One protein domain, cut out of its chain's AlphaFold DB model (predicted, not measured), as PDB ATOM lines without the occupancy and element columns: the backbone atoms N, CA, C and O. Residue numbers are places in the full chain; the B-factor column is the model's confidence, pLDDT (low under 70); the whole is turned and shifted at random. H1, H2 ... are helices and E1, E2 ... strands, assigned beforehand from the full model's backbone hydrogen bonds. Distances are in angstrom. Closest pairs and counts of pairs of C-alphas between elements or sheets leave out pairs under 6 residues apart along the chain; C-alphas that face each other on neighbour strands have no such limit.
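What this domain is: This is residues 83 to 175 of the 179 residues of the protein "Glyco_hydro_3 domain-containing protein" of Penicilliopsis zonata CBS 506.65 (UniProt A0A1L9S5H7). An elongated, loose model: at one end the long helix H2 lies over a small two-strand sheet, E1 and E2, with H1 against the far end of H2; the long link 138 to 158 leads to a small head of two short helices, H3 and H4, at the other end. Residues 164 to 169 of this head stick out. The 93 printed residues hold H1, E1, H2, E2, H3 and H4 in this order, the sheet E1, E2 being parallel; the class is mostly helix, with under half of the residues in named elements. The radius of gyration of the C-alphas is 16.7 A and the spans are 50 by 25 by 22 A.

How they stand to each other: Start at H1, residues 84 to 93: it touches residues 123 to 124 of H2, residues 110 to 126, the closest C-alphas being Ile 92 and Ala 124, 5.9 A apart. They run the same way at a tilt of 37 degrees, only just steep. Next find E1, residues 99 to 102, and its parallel neighbour E2, residues 134 to 137, at 23 degrees; N 100 and O 134, 2.8 A apart, are within hydrogen-bond range. E1, H2 and E2 form a strand-helix-strand unit, two parallel neighbour strands with a helix between them in the chain, its crossover right-handed. The closest C-alphas of H2 and E2 are Ile 117 and Ile 135, 7.8 A apart. Farther on, H3, residues 159 to 164, and H4, residues 168 to 171, are close but not clearly touching, C-alphas 162 and 171 being closest at 6.6 A. H2 is apart from both. Every O i to N i+4 pair is within hydrogen-bond range in H2 and H3, and 5 of 6 in H1; H4 is too short for one.

Where its parts are: Find C-alpha 84 at (333.268, 176.323, 337.316), where H1 begins its 14.0 A. E1 spans 9.9 A, H2 24.1 A from C-alpha 110 at (337.067, 158.267, 329.957), E2 10.3 A, H3 8.7 A and H4 5.5 A, ending at C-alpha 171 at (330.637, 140.573, 344.072).

The domain as a whole: The C-alphas of Asp 94 and Asn 166 are the two farthest apart, 49.9 A. The printed part has no cut, and the link E2 to H3 is long, with 21 residues. The mean pLDDT of the printed part is 88.9; residue 175 alone is under 70.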
ATOM      1  N   GLU A  83     330.508 179.295 336.128       83.75
ATOM      2  CA  GLU A  83     331.774 179.828 336.664       83.75
ATOM      3  C   GLU A  83     332.754 178.740 337.149       83.75
ATOM      4  O   GLU A  83     333.757 179.039 337.803       83.75
ATOM      5  N   TRP A  84     332.482 177.468 336.849       78.75
ATOM      6  CA  TRP A  84     333.268 176.323 337.316       78.75
ATOM      7  C   TRP A  84     334.787 176.454 337.090       78.75
ATOM      8  O   TRP A  84     335.532 176.198 338.040       78.75
ATOM      9  N   PRO A  85     335.286 176.892 335.911       76.81
ATOM     10  CA  PRO A  85     336.727 176.981 335.672       76.81
ATOM     11  C   PRO A  85     337.456 177.926 336.631       76.81
ATOM     12  O   PRO A  85     338.590 177.638 336.998       76.81
ATOM     13  N   TYR A  86     336.806 179.017 337.042       76.19
ATOM     14  CA  TYR A  86     337.363 180.002 337.969       76.19
ATOM     15  C   TYR A  86     337.164 179.576 339.427       76.19
ATOM     16  O   TYR A  86     338.083 179.652 340.243       76.19
ATOM     17  N   LEU A  87     335.972 179.067 339.749       82.00
ATOM     18  CA  LEU A  87     335.623 178.658 341.104       82.00
ATOM     19  C   LEU A  87     336.519 177.521 341.612       82.00
ATOM     20  O   LEU A  87     336.958 177.567 342.758       82.00
ATOM     21  N   ARG A  88     336.821 176.525 340.769       80.19
ATOM     22  CA  ARG A  88     337.670 175.387 341.163       80.19
ATOM     23  C   ARG A  88     339.090 175.823 341.537       80.19
ATOM     24  O   ARG A  88     339.643 175.291 342.490       80.19
ATOM     25  N   SER A  89     339.656 176.799 340.822       82.19
ATOM     26  CA  SER A  89     340.999 177.308 341.107       82.19
ATOM     27  C   SER A  89     341.018 178.008 342.457       82.19
ATOM     28  O   SER A  89     341.838 177.656 343.288       82.19
ATOM     29  N   SER A  90     340.053 178.893 342.727       85.44
ATOM     30  CA  SER A  90     339.983 179.588 344.018       85.44
ATOM     31  C   SER A  90     339.750 178.629 345.197       85.44
ATOM     32  O   SER A  90     340.415 178.724 346.226       85.44
ATOM     33  N   LEU A  91     338.873 177.629 345.046       86.81
ATOM     34  CA  LEU A  91     338.635 176.631 346.098       86.81
ATOM     35  C   LEU A  91     339.881 175.788 346.417       86.81
ATOM     36  O   LEU A  91     340.129 175.468 347.579       86.81
ATOM     37  N   ILE A  92     340.661 175.417 345.403       88.75
ATOM     38  CA  ILE A  92     341.853 174.580 345.583       88.75
ATOM     39  C   ILE A  92     343.057 175.419 346.026       88.75
ATOM     40  O   ILE A  92     343.785 175.002 346.923       88.75
ATOM     41  N   GLN A  93     343.277 176.579 345.408       89.06
ATOM     42  CA  GLN A  93     344.465 177.410 345.616       89.06
ATOM     43  C   GLN A  93     344.345 178.289 346.858       89.06
ATOM     44  O   GLN A  93     345.256 178.289 347.675       89.06
ATOM     45  N   ASP A  94     343.222 178.994 347.020       86.31
ATOM     46  CA  ASP A  94     343.060 179.977 348.099       86.31
ATOM     47  C   ASP A  94     342.499 179.326 349.368       86.31
ATOM     48  O   ASP A  94     342.876 179.669 350.487       86.31
ATOM     49  N   HIS A  95     341.573 178.379 349.194       85.44
ATOM     50  CA  HIS A  95     340.855 177.745 350.302       85.44
ATOM     51  C   HIS A  95     341.358 176.340 350.649       85.44
ATOM     52  O   HIS A  95     340.839 175.732 351.584       85.44
ATOM     53  N   HIS A  96     342.355 175.825 349.921       86.12
ATOM     54  CA  HIS A  96     342.993 174.531 350.178       86.12
ATOM     55  C   HIS A  96     342.009 173.369 350.404       86.12
ATOM     56  O   HIS A  96     342.217 172.514 351.267       86.12
ATOM     57  N   VAL A  97     340.928 173.313 349.619       88.38
ATOM     58  CA  VAL A  97     339.973 172.199 349.681       88.38
ATOM     59  C   VAL A  97     340.687 170.882 349.372       88.38
ATOM     60  O   VAL A  97     341.253 170.724 348.297       88.38
ATOM     61  N   GLY A  98     340.623 169.926 350.302       87.75
ATOM     62  CA  GLY A  98     341.305 168.632 350.190       87.75
ATOM     63  C   GLY A  98     340.506 167.523 349.497       87.75
ATOM     64  O   GLY A  98     341.057 166.450 349.257       87.75
ATOM     65  N   ALA A  99     339.227 167.749 349.171       91.19
ATOM     66  CA  ALA A  99     338.379 166.752 348.522       91.19
ATOM     67  C   ALA A  99     337.373 167.364 347.534       91.19
ATOM     68  O   ALA A  99     336.772 168.401 347.815       91.19
ATOM     69  N   ILE A 100     337.144 166.695 346.403       90.06
ATOM     70  CA  ILE A 100     336.124 167.051 345.408       90.06
ATOM     71  C   ILE A 100     335.293 165.816 345.059       90.06
ATOM     72  O   ILE A 100     335.831 164.799 344.628       90.06
ATOM     73  N   ALA A 101     333.972 165.941 345.181       90.50
ATOM     74  CA  ALA A 101     333.020 164.948 344.697       90.50
ATOM     75  C   ALA A 101     332.538 165.323 343.288       90.50
ATOM     76  O   ALA A 101     331.893 166.357 343.095       90.50
ATOM     77  N   LEU A 102     332.868 164.491 342.304       90.12
ATOM     78  CA  LEU A 102     332.400 164.604 340.926       90.12
ATOM     79  C   LEU A 102     331.044 163.913 340.777       90.12
ATOM     80  O   LEU A 102     330.768 162.893 341.403       90.12
ATOM     81  N   GLN A 103     330.199 164.469 339.917       87.31
ATOM     82  CA  GLN A 103     328.899 163.903 339.566       87.31
ATOM     83  C   GLN A 103     328.889 163.516 338.088       87.31
ATOM     84  O   GLN A 103     329.678 164.053 337.313       87.31
ATOM     85  N   ALA A 104     327.944 162.667 337.676       85.69
ATOM     86  CA  ALA A 104     327.834 162.200 336.290       85.69
ATOM     87  C   ALA A 104     327.908 163.334 335.249       85.69
ATOM     88  O   ALA A 104     328.642 163.258 334.281       85.69
ATOM     89  N   ARG A 105     327.240 164.466 335.504       84.75
ATOM     90  CA  ARG A 105     327.256 165.642 334.610       84.75
ATOM     91  C   ARG A 105     328.617 166.341 334.456       84.75
ATOM     92  O   ARG A 105     328.737 167.253 333.647       84.75
ATOM     93  N   ASN A 106     329.601 166.012 335.290       86.06
ATOM     94  CA  ASN A 106     330.964 166.535 335.180       86.06
ATOM     95  C   ASN A 106     331.837 165.685 334.244       86.06
ATOM     96  O   ASN A 106     332.956 166.097 333.933       86.06
ATOM     97  N   LEU A 107     331.336 164.517 333.837       88.06
ATOM     98  CA  LEU A 107     332.069 163.467 333.149       88.06
ATOM     99  C   LEU A 107     331.359 163.160 331.828       88.06
ATOM    100  O   LEU A 107     330.149 162.946 331.801       88.06
ATOM    101  N   LEU A 108     332.105 163.197 330.729       88.12
ATOM    102  CA  LEU A 108     331.592 162.917 329.388       88.12
ATOM    103  C   LEU A 108     331.999 161.516 328.935       88.12
ATOM    104  O   LEU A 108     331.142 160.717 328.583       88.12
ATOM    105  N   ASP A 109     333.298 161.238 328.975       88.94
ATOM    106  CA  ASP A 109     333.917 159.980 328.573       88.94
ATOM    107  C   ASP A 109     335.212 159.750 329.381       88.94
ATOM    108  O   ASP A 109     335.626 160.598 330.187       88.94
ATOM    109  N   ALA A 110     335.853 158.590 329.211       90.12
ATOM    110  CA  ALA A 110     337.067 158.267 329.957       90.12
ATOM    111  C   ALA A 110     338.241 159.229 329.650       90.12
ATOM    112  O   ALA A 110     338.881 159.691 330.603       90.12
ATOM    113  N   PRO A 111     338.535 159.600 328.385       92.25
ATOM    114  CA  PRO A 111     339.575 160.585 328.078       92.25
ATOM    115  C   PRO A 111     339.352 161.954 328.738       92.25
ATOM    116  O   PRO A 111     340.282 162.508 329.338       92.25
ATOM    117  N   GLN A 112     338.133 162.498 328.681       92.81
ATOM    118  CA  GLN A 112     337.801 163.775 329.312       92.81
ATOM    119  C   GLN A 112     337.888 163.682 330.840       92.81
ATOM    120  O   GLN A 112     338.389 164.618 331.474       92.81
ATOM    121  N   ALA A 113     337.468 162.565 331.439       92.56
ATOM    122  CA  ALA A 113     337.593 162.341 332.878       92.56
ATOM    123  C   ALA A 113     339.064 162.360 333.330       92.56
ATOM    124  O   ALA A 113     339.395 163.018 334.322       92.56
ATOM    125  N   ILE A 114     339.959 161.710 332.576       94.31
ATOM    126  CA  ILE A 114     341.408 161.725 332.833       94.31
ATOM    127  C   ILE A 114     341.940 163.159 332.806       94.31
ATOM    128  O   ILE A 114     342.608 163.578 333.752       94.31
ATOM    129  N   GLN A 115     341.611 163.930 331.767       95.12
ATOM    130  CA  GLN A 115     342.057 165.322 331.645       95.12
ATOM    131  C   GLN A 115     341.542 166.194 332.796       95.12
ATOM    132  O   GLN A 115     342.298 166.986 333.368       95.12
ATOM    133  N   LEU A 116     340.268 166.037 333.170       93.25
ATOM    134  CA  LEU A 116     339.675 166.759 334.290       93.25
ATOM    135  C   LEU A 116     340.421 166.446 335.592       93.25
ATOM    136  O   LEU A 116     340.893 167.374 336.252       93.25
ATOM    137  N   ILE A 117     340.566 165.162 335.927       95.12
ATOM    138  CA  ILE A 117     341.234 164.696 337.148       95.12
ATOM    139  C   ILE A 117     342.687 165.176 337.190       95.12
ATOM    140  O   ILE A 117     343.104 165.758 338.192       95.12
ATOM    141  N   GLN A 118     343.437 165.012 336.097       96.94
ATOM    142  CA  GLN A 118     344.815 165.497 335.993       96.94
ATOM    143  C   GLN A 118     344.893 167.008 336.218       96.94
ATOM    144  O   GLN A 118     345.743 167.474 336.975       96.94
ATOM    145  N   SER A 119     343.982 167.785 335.625       95.12
ATOM    146  CA  SER A 119     343.974 169.239 335.813       95.12
ATOM    147  C   SER A 119     343.714 169.645 337.269       95.12
ATOM    148  O   SER A 119     344.325 170.595 337.750       95.12
ATOM    149  N   LEU A 120     342.837 168.929 337.984       94.75
ATOM    150  CA  LEU A 120     342.533 169.191 339.394       94.75
ATOM    151  C   LEU A 120     343.717 168.829 340.295       94.75
ATOM    152  O   LEU A 120     344.079 169.613 341.170       94.75
ATOM    153  N   GLN A 121     344.353 167.683 340.045       96.94
ATOM    154  CA  GLN A 121     345.532 167.258 340.802       96.94
ATOM    155  C   GLN A 121     346.723 168.193 340.573       96.94
ATOM    156  O   GLN A 121     347.393 168.578 341.528       96.94
ATOM    157  N   ASN A 122     346.944 168.637 339.332       95.94
ATOM    158  CA  ASN A 122     347.997 169.605 339.018       95.94
ATOM    159  C   ASN A 122     347.762 170.950 339.718       95.94
ATOM    160  O   ASN A 122     348.716 171.552 340.209       95.94
ATOM    161  N   LEU A 123     346.508 171.412 339.805       94.06
ATOM    162  CA  LEU A 123     346.163 172.620 340.562       94.06
ATOM    163  C   LEU A 123     346.470 172.463 342.056       94.06
ATOM    164  O   LEU A 123     347.062 173.366 342.639       94.06
ATOM    165  N   ALA A 124     346.107 171.329 342.662       94.50
ATOM    166  CA  ALA A 124     346.381 171.062 344.075       94.50
ATOM    167  C   ALA A 124     347.890 170.973 344.360       94.50
ATOM    168  O   ALA A 124     348.381 171.577 345.315       94.50
ATOM    169  N   TYR A 125     348.639 170.291 343.489       96.00
ATOM    170  CA  TYR A 125     350.096 170.210 343.571       96.00
ATOM    171  C   TYR A 125     350.750 171.595 343.471       96.00
ATOM    172  O   TYR A 125     351.557 171.962 344.323       96.00
ATOM    173  N   ALA A 126     350.357 172.401 342.480       95.19
ATOM    174  CA  ALA A 126     350.872 173.758 342.304       95.19
ATOM    175  C   ALA A 126     350.510 174.692 343.473       95.19
ATOM    176  O   ALA A 126     351.276 175.595 343.797       95.19
ATOM    177  N   ALA A 127     349.370 174.457 344.130       93.56
ATOM    178  CA  ALA A 127     348.944 175.166 345.335       93.56
ATOM    179  C   ALA A 127     349.673 174.714 346.618       93.56
ATOM    180  O   ALA A 127     349.384 175.229 347.696       93.56
ATOM    181  N   GLY A 128     350.590 173.743 346.539       95.31
ATOM    182  CA  GLY A 128     351.369 173.281 347.690       95.31
ATOM    183  C   GLY A 128     350.605 172.362 348.647       95.31
ATOM    184  O   GLY A 128     350.952 172.284 349.830       95.31
ATOM    185  N   HIS A 129     349.564 171.664 348.175       94.25
ATOM    186  CA  HIS A 129     348.877 170.656 348.987       94.25
ATOM    187  C   HIS A 129     349.854 169.536 349.367       94.25
ATOM    188  O   HIS A 129     350.528 168.972 348.509       94.25
ATOM    189  N   LYS A 130     349.936 169.211 350.665       92.19
ATOM    190  CA  LYS A 130     350.802 168.126 351.159       92.19
ATOM    191  C   LYS A 130     350.292 166.746 350.709       92.19
ATOM    192  O   LYS A 130     351.075 166.004 350.119       92.19
ATOM    193  N   PRO A 131     349.025 166.366 350.981       93.69
ATOM    194  CA  PRO A 131     348.405 165.209 350.345       93.69
ATOM    195  C   PRO A 131     347.798 165.584 348.979       93.69
ATOM    196  O   PRO A 131     347.414 166.737 348.783       93.69
ATOM    197  N   PRO A 132     347.655 164.628 348.044       94.44
ATOM    198  CA  PRO A 132     346.891 164.850 346.820       94.44
ATOM    199  C   PRO A 132     345.408 165.077 347.129       94.44
ATOM    200  O   PRO A 132     344.903 164.673 348.181       94.44
ATOM    201  N   LEU A 133     344.695 165.680 346.179       94.25
ATOM    202  CA  LEU A 133     343.265 165.915 346.304       94.25
ATOM    203  C   LEU A 133     342.518 164.573 346.327       94.25
ATOM    204  O   LEU A 133     342.687 163.751 345.421       94.25
ATOM    205  N   LEU A 134     341.653 164.363 347.318       95.75
ATOM    206  CA  LEU A 134     340.710 163.249 347.291       95.75
ATOM    207  C   LEU A 134     339.647 163.532 346.227       95.75
ATOM    208  O   LEU A 134     338.945 164.537 346.296       95.75
ATOM    209  N   ILE A 135     339.501 162.645 345.249       93.94
ATOM    210  CA  ILE A 135     338.460 162.758 344.226       93.94
ATOM    211  C   ILE A 135     337.509 161.581 344.390       93.94
ATOM    212  O   ILE A 135     337.932 160.430 344.303       93.94
ATOM    213  N   SER A 136     336.236 161.875 344.641       93.81
ATOM    214  CA  SER A 136     335.181 160.872 344.790       93.81
ATOM    215  C   SER A 136     334.140 160.997 343.684       93.81
ATOM    216  O   SER A 136     333.977 162.057 343.081       93.81
ATOM    217  N   LEU A 137     333.422 159.911 343.428       91.25
ATOM    218  CA  LEU A 137     332.231 159.877 342.587       91.25
ATOM    219  C   LEU A 137     331.316 158.737 343.048       91.25
ATOM    220  O   LEU A 137     331.795 157.760 343.626       91.25
ATOM    221  N   ASP A 138     330.027 158.847 342.747       90.19
ATOM    222  CA  ASP A 138     329.043 157.817 343.081       90.19
ATOM    223  C   ASP A 138     329.004 156.771 341.958       90.19
ATOM    224  O   ASP A 138     328.335 156.955 340.936       90.19
ATOM    225  N   GLN A 139     329.772 155.691 342.126       89.38
ATOM    226  CA  GLN A 139     329.831 154.566 341.191       89.38
ATOM    227  C   GLN A 139     329.379 153.270 341.865       89.38
ATOM    228  O   GLN A 139     330.192 152.464 342.317       89.38
ATOM    229  N   GLU A 140     328.066 153.058 341.913       89.69
ATOM    230  CA  GLU A 140     327.463 151.839 342.478       89.69
ATOM    231  C   GLU A 140     327.138 150.792 341.397       89.69
ATOM    232  O   GLU A 140     326.787 149.652 341.711       89.69
ATOM    233  N   ASN A 141     327.311 151.171 340.124       87.31
ATOM    234  CA  ASN A 141     326.885 150.446 338.928       87.31
ATOM    235  C   ASN A 141     325.350 150.363 338.801       87.31
ATOM    236  O   ASN A 141     324.591 150.962 339.568       87.31
ATOM    237  N   GLY A 142     324.855 149.655 337.782       87.44
ATOM    238  CA  GLY A 142     323.426 149.644 337.473       87.44
ATOM    239  C   GLY A 142     322.875 151.052 337.205       87.44
ATOM    240  O   GLY A 142     323.327 151.725 336.286       87.44
ATOM    241  N   ALA A 143     321.887 151.487 337.993       84.44
ATOM    242  CA  ALA A 143     321.226 152.784 337.812       84.44
ATOM    243  C   ALA A 143     322.033 153.983 338.348       84.44
ATOM    244  O   ALA A 143     321.776 155.114 337.939       84.44
ATOM    245  N   VAL A 144     322.995 153.750 339.248       82.06
ATOM    246  CA  VAL A 144     323.874 154.793 339.797       82.06
ATOM    247  C   VAL A 144     325.255 154.599 339.191       82.06
ATOM    248  O   VAL A 144     326.129 153.912 339.722       82.06
ATOM    249  N   ASN A 145     325.406 155.176 338.006       81.38
ATOM    250  CA  ASN A 145     326.614 155.097 337.209       81.38
ATOM    251  C   ASN A 145     327.026 156.507 336.780       81.38
ATOM    252  O   ASN A 145     326.337 157.151 335.987       81.38
ATOM    253  N   SER A 146     328.133 156.991 337.336       82.31
ATOM    254  CA  SER A 146     328.627 158.344 337.088       82.31
ATOM    255  C   SER A 146     329.528 158.444 335.860       82.31
ATOM    256  O   SER A 146     329.726 159.554 335.373       82.31
ATOM    257  N   ILE A 147     330.072 157.335 335.347       80.81
ATOM    258  CA  ILE A 147     330.927 157.355 334.151       80.81
ATOM    259  C   ILE A 147     330.424 156.343 333.120       80.81
ATOM    260  O   ILE A 147     330.455 155.130 333.336       80.81
ATOM    261  N   GLY A 148     329.962 156.853 331.981       78.69
ATOM    262  CA  GLY A 148     329.603 156.052 330.815       78.69
ATOM    263  C   GLY A 148     330.661 156.204 329.731       78.69
ATOM    264  O   GLY A 148     330.951 157.320 329.323       78.69
ATOM    265  N   ASP A 149     331.241 155.096 329.281       83.31
ATOM    266  CA  ASP A 149     332.120 155.056 328.112       83.31
ATOM    267  C   ASP A 149     332.091 153.638 327.535       83.31
ATOM    268  O   ASP A 149     332.488 152.695 328.215       83.31
ATOM    269  N   ASP A 150     331.619 153.480 326.299       83.88
ATOM    270  CA  ASP A 150     331.458 152.159 325.677       83.88
ATOM    271  C   ASP A 150     332.794 151.508 325.274       83.88
ATOM    272  O   ASP A 150     332.863 150.293 325.080       83.88
ATOM    273  N   ASN A 151     333.860 152.301 325.145       86.00
ATOM    274  CA  ASN A 151     335.160 151.848 324.653       86.00
ATOM    275  C   ASN A 151     336.105 151.465 325.794       86.00
ATOM    276  O   ASN A 151     336.865 150.502 325.679       86.00
ATOM    277  N   TYR A 152     336.074 152.226 326.887       86.38
ATOM    278  CA  TYR A 152     337.062 152.138 327.961       86.38
ATOM    279  C   TYR A 152     336.473 151.701 329.302       86.38
ATOM    280  O   TYR A 152     337.237 151.301 330.185       86.38
ATOM    281  N   LEU A 153     335.147 151.749 329.485       85.69
ATOM    282  CA  LEU A 153     334.515 151.422 330.761       85.69
ATOM    283  C   LEU A 153     333.516 150.281 330.635       85.69
ATOM    284  O   LEU A 153     332.602 150.266 329.819       85.69
ATOM    285  N   ARG A 154     333.664 149.304 331.528       85.38
ATOM    286  CA  ARG A 154     332.717 148.202 331.636       85.38
ATOM    287  C   ARG A 154     331.626 148.553 332.637       85.38
ATOM    288  O   ARG A 154     331.911 148.870 333.786       85.38
ATOM    289  N   GLN A 155     330.381 148.418 332.196       85.62
ATOM    290  CA  GLN A 155     329.219 148.494 333.070       85.62
ATOM    291  C   GLN A 155     329.021 147.174 333.813       85.62
ATOM    292  O   GLN A 155     329.080 146.099 333.211       85.62
ATOM    293  N   PHE A 156     328.784 147.262 335.119       88.12
ATOM    294  CA  PHE A 156     328.499 146.109 335.970       88.12
ATOM    295  C   PHE A 156     327.025 146.085 336.409       88.12
ATOM    296  O   PHE A 156     326.348 147.120 336.388       88.12
ATOM    297  N   PRO A 157     326.502 144.911 336.810       90.25
ATOM    298  CA  PRO A 157     325.168 144.815 337.393       90.25
ATOM    299  C   PRO A 157     325.028 145.663 338.663       90.25
ATOM    300  O   PRO A 157     326.008 145.932 339.356       90.25
ATOM    301  N   SER A 158     323.793 146.042 338.997       93.19
ATOM    302  CA  SER A 158     323.495 146.720 340.262       93.19
ATOM    303  C   SER A 158     323.756 145.810 341.466       93.19
ATOM    304  O   SER A 158     323.738 144.581 341.351       93.19
ATOM    305  N   ALA A 159     323.892 146.406 342.654       92.62
ATOM    306  CA  ALA A 159     323.985 145.658 343.910       92.62
ATOM    307  C   ALA A 159     322.810 144.676 344.102       92.62
ATOM    308  O   ALA A 159     323.011 143.539 344.525       92.62
ATOM    309  N   MET A 160     321.592 145.077 343.721       94.88
ATOM    310  CA  MET A 160     320.412 144.205 343.753       94.88
ATOM    311  C   MET A 160     320.527 143.045 342.758       94.88
ATOM    312  O   MET A 160     320.198 141.914 343.103       94.88
ATOM    313  N   GLY A 161     321.022 143.310 341.544       92.94
ATOM    314  CA  GLY A 161     321.255 142.273 340.539       92.94
ATOM    315  C   GLY A 161     322.262 141.230 341.022       92.94
ATOM    316  O   GLY A 161     322.010 140.035 340.901       92.94
ATOM    317  N   LEU A 162     323.354 141.671 341.651       94.06
ATOM    318  CA  LEU A 162     324.337 140.771 342.260       94.06
ATOM    319  C   LEU A 162     323.741 139.964 343.424       94.06
ATOM    320  O   LEU A 162     323.994 138.765 343.528       94.06
ATOM    321  N   ALA A 163     322.929 140.594 344.277       94.12
ATOM    322  CA  ALA A 163     322.271 139.918 345.394       94.12
ATOM    323  C   ALA A 163     321.278 138.841 344.922       94.12
ATOM    324  O   ALA A 163     321.239 137.751 345.493       94.12
ATOM    325  N   ALA A 164     320.526 139.105 343.847       96.44
ATOM    326  CA  ALA A 164     319.564 138.161 343.277       96.44
ATOM    327  C   ALA A 164     320.217 136.867 342.757       96.44
ATOM    328  O   ALA A 164     319.567 135.825 342.714       96.44
ATOM    329  N   CYS A 165     321.506 136.906 342.404       94.81
ATOM    330  CA  CYS A 165     322.252 135.720 341.993       94.81
ATOM    331  C   CYS A 165     322.605 134.774 343.155       94.81
ATOM    332  O   CYS A 165     322.996 133.640 342.894       94.81
ATOM    333  N   ASN A 166     322.498 135.223 344.415       95.06
ATOM    334  CA  ASN A 166     322.831 134.452 345.620       95.06
ATOM    335  C   ASN A 166     324.216 133.762 345.573       95.06
ATOM    336  O   ASN A 166     324.410 132.668 346.100       95.06
ATOM    337  N   ASP A 167     325.193 134.408 344.932       94.12
ATOM    338  CA  ASP A 167     326.571 133.925 344.844       94.12
ATOM    339  C   ASP A 167     327.551 135.063 345.177       94.12
ATOM    340  O   ASP A 167     327.835 135.915 344.328       94.12
ATOM    341  N   PRO A 168     328.119 135.087 346.399       90.94
ATOM    342  CA  PRO A 168     329.060 136.124 346.818       90.94
ATOM    343  C   PRO A 168     330.301 136.239 345.926       90.94
ATOM    344  O   PRO A 168     330.940 137.295 345.905       90.94
ATOM    345  N   ARG A 169     330.657 135.191 345.166       90.38
ATOM    346  CA  ARG A 169     331.816 135.223 344.257       90.38
ATOM    347  C   ARG A 169     331.632 136.238 343.131       90.38
ATOM    348  O   ARG A 169     332.628 136.772 342.656       90.38
ATOM    349  N   LEU A 170     330.388 136.553 342.764       89.12
ATOM    350  CA  LEU A 170     330.063 137.541 341.732       89.12
ATOM    351  C   LEU A 170     330.252 138.991 342.200       89.12
ATOM    352  O   LEU A 170     330.311 139.896 341.376       89.12
ATOM    353  N   THR A 171     330.391 139.227 343.510       90.19
ATOM    354  CA  THR A 171     330.637 140.573 344.072       90.19
ATOM    355  C   THR A 171     332.115 140.967 344.066       90.19
ATOM    356  O   THR A 171     332.485 142.038 344.543       90.19
ATOM    357  N   ARG A 172     332.988 140.091 343.556       87.31
ATOM    358  CA  ARG A 172     334.436 140.294 343.518       87.31
ATOM    359  C   ARG A 172     334.943 140.116 342.098       87.31
ATOM    360  O   ARG A 172     334.426 139.306 341.336       87.31
ATOM    361  N   VAL A 173     336.019 140.826 341.771       76.75
ATOM    362  CA  VAL A 173     336.721 140.626 340.502       76.75
ATOM    363  C   VAL A 173     337.249 139.181 340.444       76.75
ATOM    364  O   VAL A 173     337.946 138.761 341.387       76.75
ATOM    365  N   PRO A 174     336.943 138.420 339.370       70.38
ATOM    366  CA  PRO A 174     337.451 137.069 339.181       70.38
ATOM    367  C   PRO A 174     338.980 137.034 339.271       70.38
ATOM    368  O   PRO A 174     339.633 137.959 338.784       70.38
ATOM    369  N   PRO A 175     339.587 135.975 339.838       69.56
ATOM    370  CA  PRO A 175     341.044 135.859 339.910       69.56
ATOM    371  C   PRO A 175     341.730 135.998 338.544       69.56
ATOM    372  O   PRO A 175     342.797 136.588 338.460       69.56
TER     373      PRO A 175